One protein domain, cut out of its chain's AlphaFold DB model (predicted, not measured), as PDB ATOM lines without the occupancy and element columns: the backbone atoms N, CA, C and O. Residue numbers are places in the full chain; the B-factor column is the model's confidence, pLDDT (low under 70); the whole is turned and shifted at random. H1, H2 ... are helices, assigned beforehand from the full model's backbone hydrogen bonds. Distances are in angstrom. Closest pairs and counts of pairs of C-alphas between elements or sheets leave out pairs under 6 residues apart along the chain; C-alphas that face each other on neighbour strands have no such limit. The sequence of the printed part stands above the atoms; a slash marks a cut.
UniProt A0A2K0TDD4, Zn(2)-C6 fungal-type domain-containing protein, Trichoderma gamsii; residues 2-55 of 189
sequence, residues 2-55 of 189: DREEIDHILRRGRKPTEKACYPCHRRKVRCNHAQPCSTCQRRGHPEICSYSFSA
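AT A GLANCE: This is residues 2 to 55 of the 189 residues of the protein "Zn(2)-C6 fungal-type domain-containing protein" of Trichoderma gamsii (UniProt A0A2K0TDD4). The printed part has little regular structure: an arm, residues 2 to 17 with H1, sticks out from a small body of loops that holds two short helices, H2 and H3. The arm makes the length of the whole. The printed part has 54 residues with three named helices, H1, H2 and H3 in chain order, and no named strand; the class is all helix, with 21 residues in named elements. It is extended, with a radius of gyration of the C-alphas of 15.6 A and spans of 51 by 19 by 17 A.

HOW THE PARTS SIT: H1, residues 3 to 13, is apart from both H2, residues 22 to 26, and H3, residues 38 to 42. H2 and H3 only just touch, with 3 pairs of C-alphas within 8 A; the closest, of Pro 23 and Cys 40, are 7.6 A apart. In H1, H2 and H3 every O i to N i+4 pair is within hydrogen-bond range.

IN THESE COORDINATES: H1 begins at C-alpha 3 (89.622, 31.872, 120.624) and is 15.7 A long. H2 measures 6.3 A. H3, 6.0 A, ends at C-alpha 42 (103.139, 50.225, 79.282).

THE WHOLE: The C-alphas farthest apart, of Asp 2 and Gly 44, are 51.5 A apart. The printed part has no cut. The link H2 to H3 is long. Residues 16 and 53 to 55 are under pLDDT 70.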
ATOM      1  N   ASP A   2      91.585  28.403 123.422       90.44
ATOM      2  CA  ASP A   2      91.085  29.772 123.504       90.44
ATOM      3  C   ASP A   2      90.849  30.329 122.094       90.44
ATOM      4  O   ASP A   2      91.479  29.898 121.121       90.44
ATOM      5  N   ARG A   3      89.922  31.283 121.944       86.50
ATOM      6  CA  ARG A   3      89.622  31.872 120.624       86.50
ATOM      7  C   ARG A   3      90.869  32.484 119.999       86.50
ATOM      8  O   ARG A   3      91.066  32.367 118.795       86.50
ATOM      9  N   GLU A   4      91.720  33.079 120.823       88.19
ATOM     10  CA  GLU A   4      92.985  33.706 120.454       88.19
ATOM     11  C   GLU A   4      93.996  32.696 119.890       88.19
ATOM     12  O   GLU A   4      94.755  33.027 118.975       88.19
ATOM     13  N   GLU A   5      93.976  31.462 120.395       89.50
ATOM     14  CA  GLU A   5      94.838  30.359 119.965       89.50
ATOM     15  C   GLU A   5      94.422  29.839 118.583       89.50
ATOM     16  O   GLU A   5      95.257  29.716 117.683       89.50
ATOM     17  N   ILE A   6      93.116  29.648 118.369       87.00
ATOM     18  CA  ILE A   6      92.537  29.286 117.063       87.00
ATOM     19  C   ILE A   6      92.914  30.341 116.016       87.00
ATOM     20  O   ILE A   6      93.392  30.033 114.922       87.00
ATOM     21  N   ASP A   7      92.762  31.608 116.380       84.94
ATOM     22  CA  ASP A   7      93.099  32.757 115.553       84.94
ATOM     23  C   ASP A   7      94.602  32.839 115.226       84.94
ATOM     24  O   ASP A   7      94.993  33.234 114.122       84.94
ATOM     25  N   HIS A   8      95.467  32.464 116.171       86.12
ATOM     26  CA  HIS A   8      96.912  32.405 115.967       86.12
ATOM     27  C   HIS A   8      97.299  31.302 114.971       86.12
ATOM     28  O   HIS A   8      98.082  31.554 114.051       86.12
ATOM     29  N   ILE A   9      96.682  30.122 115.081       85.94
ATOM     30  CA  ILE A   9      96.873  28.997 114.151       85.94
ATOM     31  C   ILE A   9      96.400  29.376 112.739       85.94
ATOM     32  O   ILE A   9      97.129  29.185 111.761       85.94
ATOM     33  N   LEU A  10      95.223  30.000 112.626       82.94
ATOM     34  CA  LEU A  10      94.673  30.466 111.347       82.94
ATOM     35  C   LEU A  10      95.552  31.531 110.678       82.94
ATOM     36  O   LEU A  10      95.701  31.528 109.454       82.94
ATOM     37  N   ARG A  11      96.156  32.438 111.457       81.19
ATOM     38  CA  ARG A  11      97.099  33.442 110.936       81.19
ATOM     39  C   ARG A  11      98.421  32.821 110.500       81.19
ATOM     40  O   ARG A  11      98.951  33.222 109.469       81.19
ATOM     41  N   ARG A  12      98.925  31.824 111.231       80.62
ATOM     42  CA  ARG A  12     100.173  31.120 110.898       80.62
ATOM     43  C   ARG A  12     100.070  30.328 109.591       80.62
ATOM     44  O   ARG A  12     101.051  30.240 108.860       80.62
ATOM     45  N   GLY A  13      98.890  29.789 109.276       77.62
ATOM     46  CA  GLY A  13      98.647  29.053 108.030       77.62
ATOM     47  C   GLY A  13      98.485  29.932 106.782       77.62
ATOM     48  O   GLY A  13      98.663  29.451 105.664       77.62
ATOM     49  N   ARG A  14      98.163  31.224 106.934       78.69
ATOM     50  CA  ARG A  14      97.935  32.130 105.800       78.69
ATOM     51  C   ARG A  14      99.198  32.924 105.482       78.69
ATOM     52  O   ARG A  14      99.480  33.928 106.128       78.69
ATOM     53  N   LYS A  15      99.914  32.533 104.424       71.81
ATOM     54  CA  LYS A  15     100.879  33.433 103.776       71.81
ATOM     55  C   LYS A  15     100.081  34.593 103.160       71.81
ATOM     56  O   LYS A  15      99.232  34.324 102.308       71.81
ATOM     57  N   PRO A  16     100.265  35.850 103.602       67.00
ATOM     58  CA  PRO A  16      99.574  36.972 102.988       67.00
ATOM     59  C   PRO A  16      99.998  37.039 101.523       67.00
ATOM     60  O   PRO A  16     101.189  37.055 101.219       67.00
ATOM     61  N   THR A  17      99.027  37.028 100.615       72.44
ATOM     62  CA  THR A  17      99.307  37.226  99.197       72.44
ATOM     63  C   THR A  17      99.940  38.601  99.004       72.44
ATOM     64  O   THR A  17      99.482  39.595  99.579       72.44
ATOM     65  N   GLU A  18     101.016  38.656  98.218       76.50
ATOM     66  CA  GLU A  18     101.656  39.918  97.854       76.50
ATOM     67  C   GLU A  18     100.630  40.833  97.182       76.50
ATOM     68  O   GLU A  18      99.881  40.427  96.288       76.50
ATOM     69  N   LYS A  19     100.543  42.075  97.667       85.06
ATOM     70  CA  LYS A  19      99.557  43.031  97.173       85.06
ATOM     71  C   LYS A  19     100.055  43.655  95.874       85.06
ATOM     72  O   LYS A  19     101.076  44.337  95.853       85.06
ATOM     73  N   ALA A  20      99.265  43.489  94.818       91.75
ATOM     74  CA  ALA A  20      99.443  44.199  93.558       91.75
ATOM     75  C   ALA A  20      99.365  45.726  93.744       91.75
ATOM     76  O   ALA A  20      98.744  46.215  94.686       91.75
ATOM     77  N   CYS A  21      99.936  46.482  92.802       92.50
ATOM     78  CA  CYS A  21      99.862  47.943  92.789       92.50
ATOM     79  C   CYS A  21      98.398  48.434  92.791       92.50
ATOM     80  O   CYS A  21      97.527  47.750  92.245       92.50
ATOM     81  N   TYR A  22      98.103  49.615  93.347       92.44
ATOM     82  CA  TYR A  22      96.733  50.145  93.424       92.44
ATOM     83  C   TYR A  22      96.030  50.185  92.047       92.44
ATOM     84  O   TYR A  22      94.933  49.622  91.918       92.44
ATOM     85  N   PRO A  23      96.660  50.712  90.975       93.00
ATOM     86  CA  PRO A  23      96.061  50.678  89.641       93.00
ATOM     87  C   PRO A  23      95.894  49.263  89.058       93.00
ATOM     88  O   PRO A  23      94.968  49.022  88.285       93.00
ATOM     89  N   CYS A  24      96.776  48.322  89.407       93.75
ATOM     90  CA  CYS A  24      96.743  46.931  88.948       93.75
ATOM     91  C   CYS A  24      95.585  46.171  89.598       93.75
ATOM     92  O   CYS A  24      94.848  45.453  88.927       93.75
ATOM     93  N   HIS A  25      95.413  46.376  90.905       92.56
ATOM     94  CA  HIS A  25      94.367  45.763  91.709       92.56
ATOM     95  C   HIS A  25      92.980  46.217  91.248       92.56
ATOM     96  O   HIS A  25      92.107  45.384  91.012       92.56
ATOM     97  N   ARG A  26      92.789  47.526  91.018       91.12
ATOM     98  CA  ARG A  26      91.508  48.069  90.528       91.12
ATOM     99  C   ARG A  26      91.162  47.580  89.119       91.12
ATOM    100  O   ARG A  26      89.995  47.339  88.833       91.12
ATOM    101  N   ARG A  27      92.172  47.379  88.264       91.88
ATOM    102  CA  ARG A  27      92.018  46.827  86.904       91.88
ATOM    103  C   ARG A  27      92.020  45.295  86.850       91.88
ATOM    104  O   ARG A  27      91.827  44.748  85.772       91.88
ATOM    105  N   LYS A  28      92.247  44.612  87.978       92.44
ATOM    106  CA  LYS A  28      92.349  43.145  88.085       92.44
ATOM    107  C   LYS A  28      93.385  42.531  87.122       92.44
ATOM    108  O   LYS A  28      93.163  41.465  86.559       92.44
ATOM    109  N   VAL A  29      94.524  43.201  86.934       92.56
ATOM    110  CA  VAL A  29      95.631  42.738  86.071       92.56
ATOM    111  C   VAL A  29      96.826  42.262  86.896       92.56
ATOM    112  O   VAL A  29      97.050  42.733  88.012       92.56
ATOM    113  N   ARG A  30      97.639  41.359  86.328       92.50
ATOM    114  CA  ARG A  30      98.873  40.878  86.969       92.50
ATOM    115  C   ARG A  30      99.859  42.032  87.192       92.50
ATOM    116  O   ARG A  30     100.157  42.806  86.279       92.50
ATOM    117  N   CYS A  31     100.373  42.122  88.415       93.62
ATOM    118  CA  CYS A  31     101.389  43.084  88.822       93.62
ATOM    119  C   CYS A  31     102.765  42.410  88.868       93.62
ATOM    120  O   CYS A  31     102.879  41.290  89.357       93.62
ATOM    121  N   ASN A  32     103.797  43.101  88.381       92.88
ATOM    122  CA  ASN A  32     105.190  42.634  88.436       92.88
ATOM    123  C   ASN A  32     105.952  43.164  89.664       92.88
ATOM    124  O   ASN A  32     107.167  43.049  89.716       92.88
ATOM    125  N   HIS A  33     105.248  43.789  90.614       88.44
ATOM    126  CA  HIS A  33     105.746  44.339  91.886       88.44
ATOM    127  C   HIS A  33     106.920  45.348  91.814       88.44
ATOM    128  O   HIS A  33     107.300  45.905  92.836       88.44
ATOM    129  N   ALA A  34     107.430  45.678  90.622       88.62
ATOM    130  CA  ALA A  34     108.398  46.753  90.402       88.62
ATOM    131  C   ALA A  34     107.793  48.156  90.644       88.62
ATOM    132  O   ALA A  34     106.569  48.339  90.586       88.62
ATOM    133  N   GLN A  35     108.661  49.140  90.900       85.50
ATOM    134  CA  GLN A  35     108.341  50.563  91.063       85.50
ATOM    135  C   GLN A  35     109.101  51.384  90.003       85.50
ATOM    136  O   GLN A  35     110.309  51.552  90.153       85.50
ATOM    137  N   PRO A  36     108.440  51.866  88.928       91.44
ATOM    138  CA  PRO A  36     107.041  51.644  88.544       91.44
ATOM    139  C   PRO A  36     106.786  50.228  87.999       91.44
ATOM    140  O   PRO A  36     107.673  49.557  87.472       91.44
ATOM    141  N   CYS A  37     105.541  49.756  88.089       93.44
ATOM    142  CA  CYS A  37     105.175  48.434  87.587       93.44
ATOM    143  C   CYS A  37     105.198  48.413  86.043       93.44
ATOM    144  O   CYS A  37     104.709  49.352  85.416       93.44
ATOM    145  N   SER A  38     105.673  47.345  85.386       93.75
ATOM    146  CA  SER A  38     105.750  47.337  83.905       93.75
ATOM    147  C   SER A  38     104.379  47.421  83.213       93.75
ATOM    148  O   SER A  38     104.258  47.902  82.090       93.75
ATOM    149  N   THR A  39     103.303  47.007  83.887       93.44
ATOM    150  CA  THR A  39     101.923  47.219  83.414       93.44
ATOM    151  C   THR A  39     101.507  48.691  83.486       93.44
ATOM    152  O   THR A  39     100.739  49.147  82.646       93.44
ATOM    153  N   CYS A  40     102.016  49.433  84.465       93.75
ATOM    154  CA  CYS A  40     101.778  50.858  84.670       93.75
ATOM    155  C   CYS A  40     102.581  51.671  83.648       93.75
ATOM    156  O   CYS A  40     102.038  52.567  83.009       93.75
ATOM    157  N   GLN A  41     103.834  51.268  83.420       94.25
ATOM    158  CA  GLN A  41     104.722  51.852  82.418       94.25
ATOM    159  C   GLN A  41     104.169  51.688  80.997       94.25
ATOM    160  O   GLN A  41     104.039  52.671  80.279       94.25
ATOM    161  N   ARG A  42     103.747  50.474  80.607       94.44
ATOM    162  CA  ARG A  42     103.139  50.225  79.282       94.44
ATOM    163  C   ARG A  42     101.837  50.989  79.045       94.44
ATOM    164  O   ARG A  42     101.443  51.169  77.903       94.44
ATOM    165  N   ARG A  43     101.150  51.393  80.115       91.94
ATOM    166  CA  ARG A  43      99.906  52.172  80.047       91.94
ATOM    167  C   ARG A  43     100.141  53.682  80.121       91.94
ATOM    168  O   ARG A  43      99.161  54.408  80.126       91.94
ATOM    169  N   GLY A  44     101.394  54.136  80.204       90.50
ATOM    170  CA  GLY A  44     101.729  55.561  80.238       90.50
ATOM    171  C   GLY A  44     101.426  56.261  81.564       90.50
ATOM    172  O   GLY A  44     101.365  57.479  81.579       90.50
ATOM    173  N   HIS A  45     101.250  55.513  82.662       89.12
ATOM    174  CA  HIS A  45     100.966  56.083  83.988       89.12
ATOM    175  C   HIS A  45     101.909  55.535  85.072       89.12
ATOM    176  O   HIS A  45     101.470  54.776  85.952       89.12
ATOM    177  N   PRO A  46     103.221  55.833  85.012       88.94
ATOM    178  CA  PRO A  46     104.151  55.509  86.091       88.94
ATOM    179  C   PRO A  46     103.874  56.306  87.377       88.94
ATOM    180  O   PRO A  46     104.061  55.763  88.462       88.94
ATOM    181  N   GLU A  47     103.372  57.540  87.280       89.19
ATOM    182  CA  GLU A  47     103.135  58.453  88.408       89.19
ATOM    183  C   GLU A  47     102.015  57.991  89.354       89.19
ATOM    184  O   GLU A  47     102.065  58.225  90.558       89.19
ATOM    185  N   ILE A  48     101.031  57.255  88.831       88.88
ATOM    186  CA  ILE A  48      99.884  56.734  89.599       88.88
ATOM    187  C   ILE A  48     100.205  55.350  90.209       88.88
ATOM    188  O   ILE A  48      99.394  54.746  90.918       88.88
ATOM    189  N   CYS A  49     101.389  54.787  89.938       92.62
ATOM    190  CA  CYS A  49     101.796  53.475  90.437       92.62
ATOM    191  C   CYS A  49     102.172  53.523  91.928       92.62
ATOM    192  O   CYS A  49     103.344  53.598  92.283       92.62
ATOM    193  N   SER A  50     101.193  53.385  92.823       89.56
ATOM    194  CA  SER A  50     101.421  53.313  94.272       89.56
ATOM    195  C   SER A  50     101.053  51.944  94.860       89.56
ATOM    196  O   SER A  50     100.109  51.282  94.422       89.56
ATOM    197  N   TYR A  51     101.805  51.501  95.872       88.31
ATOM    198  CA  TYR A  51     101.469  50.328  96.703       88.31
ATOM    199  C   TYR A  51     100.856  50.729  98.059       88.31
ATOM    200  O   TYR A  51     100.614  49.871  98.909       88.31
ATOM    201  N   SER A  52     100.586  52.022  98.280       72.06
ATOM    202  CA  SER A  52     100.019  52.548  99.522       72.06
ATOM    203  C   SER A  52      98.530  52.215  99.627       72.06
ATOM    204  O   SER A  52      97.653  53.045  99.394       72.06
ATOM    205  N   PHE A  53      98.216  50.982 100.009       62.75
ATOM    206  CA  PHE A  53      96.922  50.712 100.616       62.75
ATOM    207  C   PHE A  53      96.978  51.312 102.011       62.75
ATOM    208  O   PHE A  53      97.621  50.741 102.891       62.75
ATOM    209  N   SER A  54      96.347  52.471 102.197       50.38
ATOM    210  CA  SER A  54      96.131  53.071 103.507       50.38
ATOM    211  C   SER A  54      95.554  52.004 104.439       50.38
ATOM    212  O   SER A  54      94.368  51.672 104.403       50.38
ATOM    213  N   ALA A  55      96.416  51.435 105.280       50.38
ATOM    214  CA  ALA A  55      96.051  50.511 106.342       50.38
ATOM    215  C   ALA A  55      95.342  51.242 107.497       50.38
ATOM    216  O   ALA A  55      95.205  50.701 108.588       50.38
TER     217      ALA A  55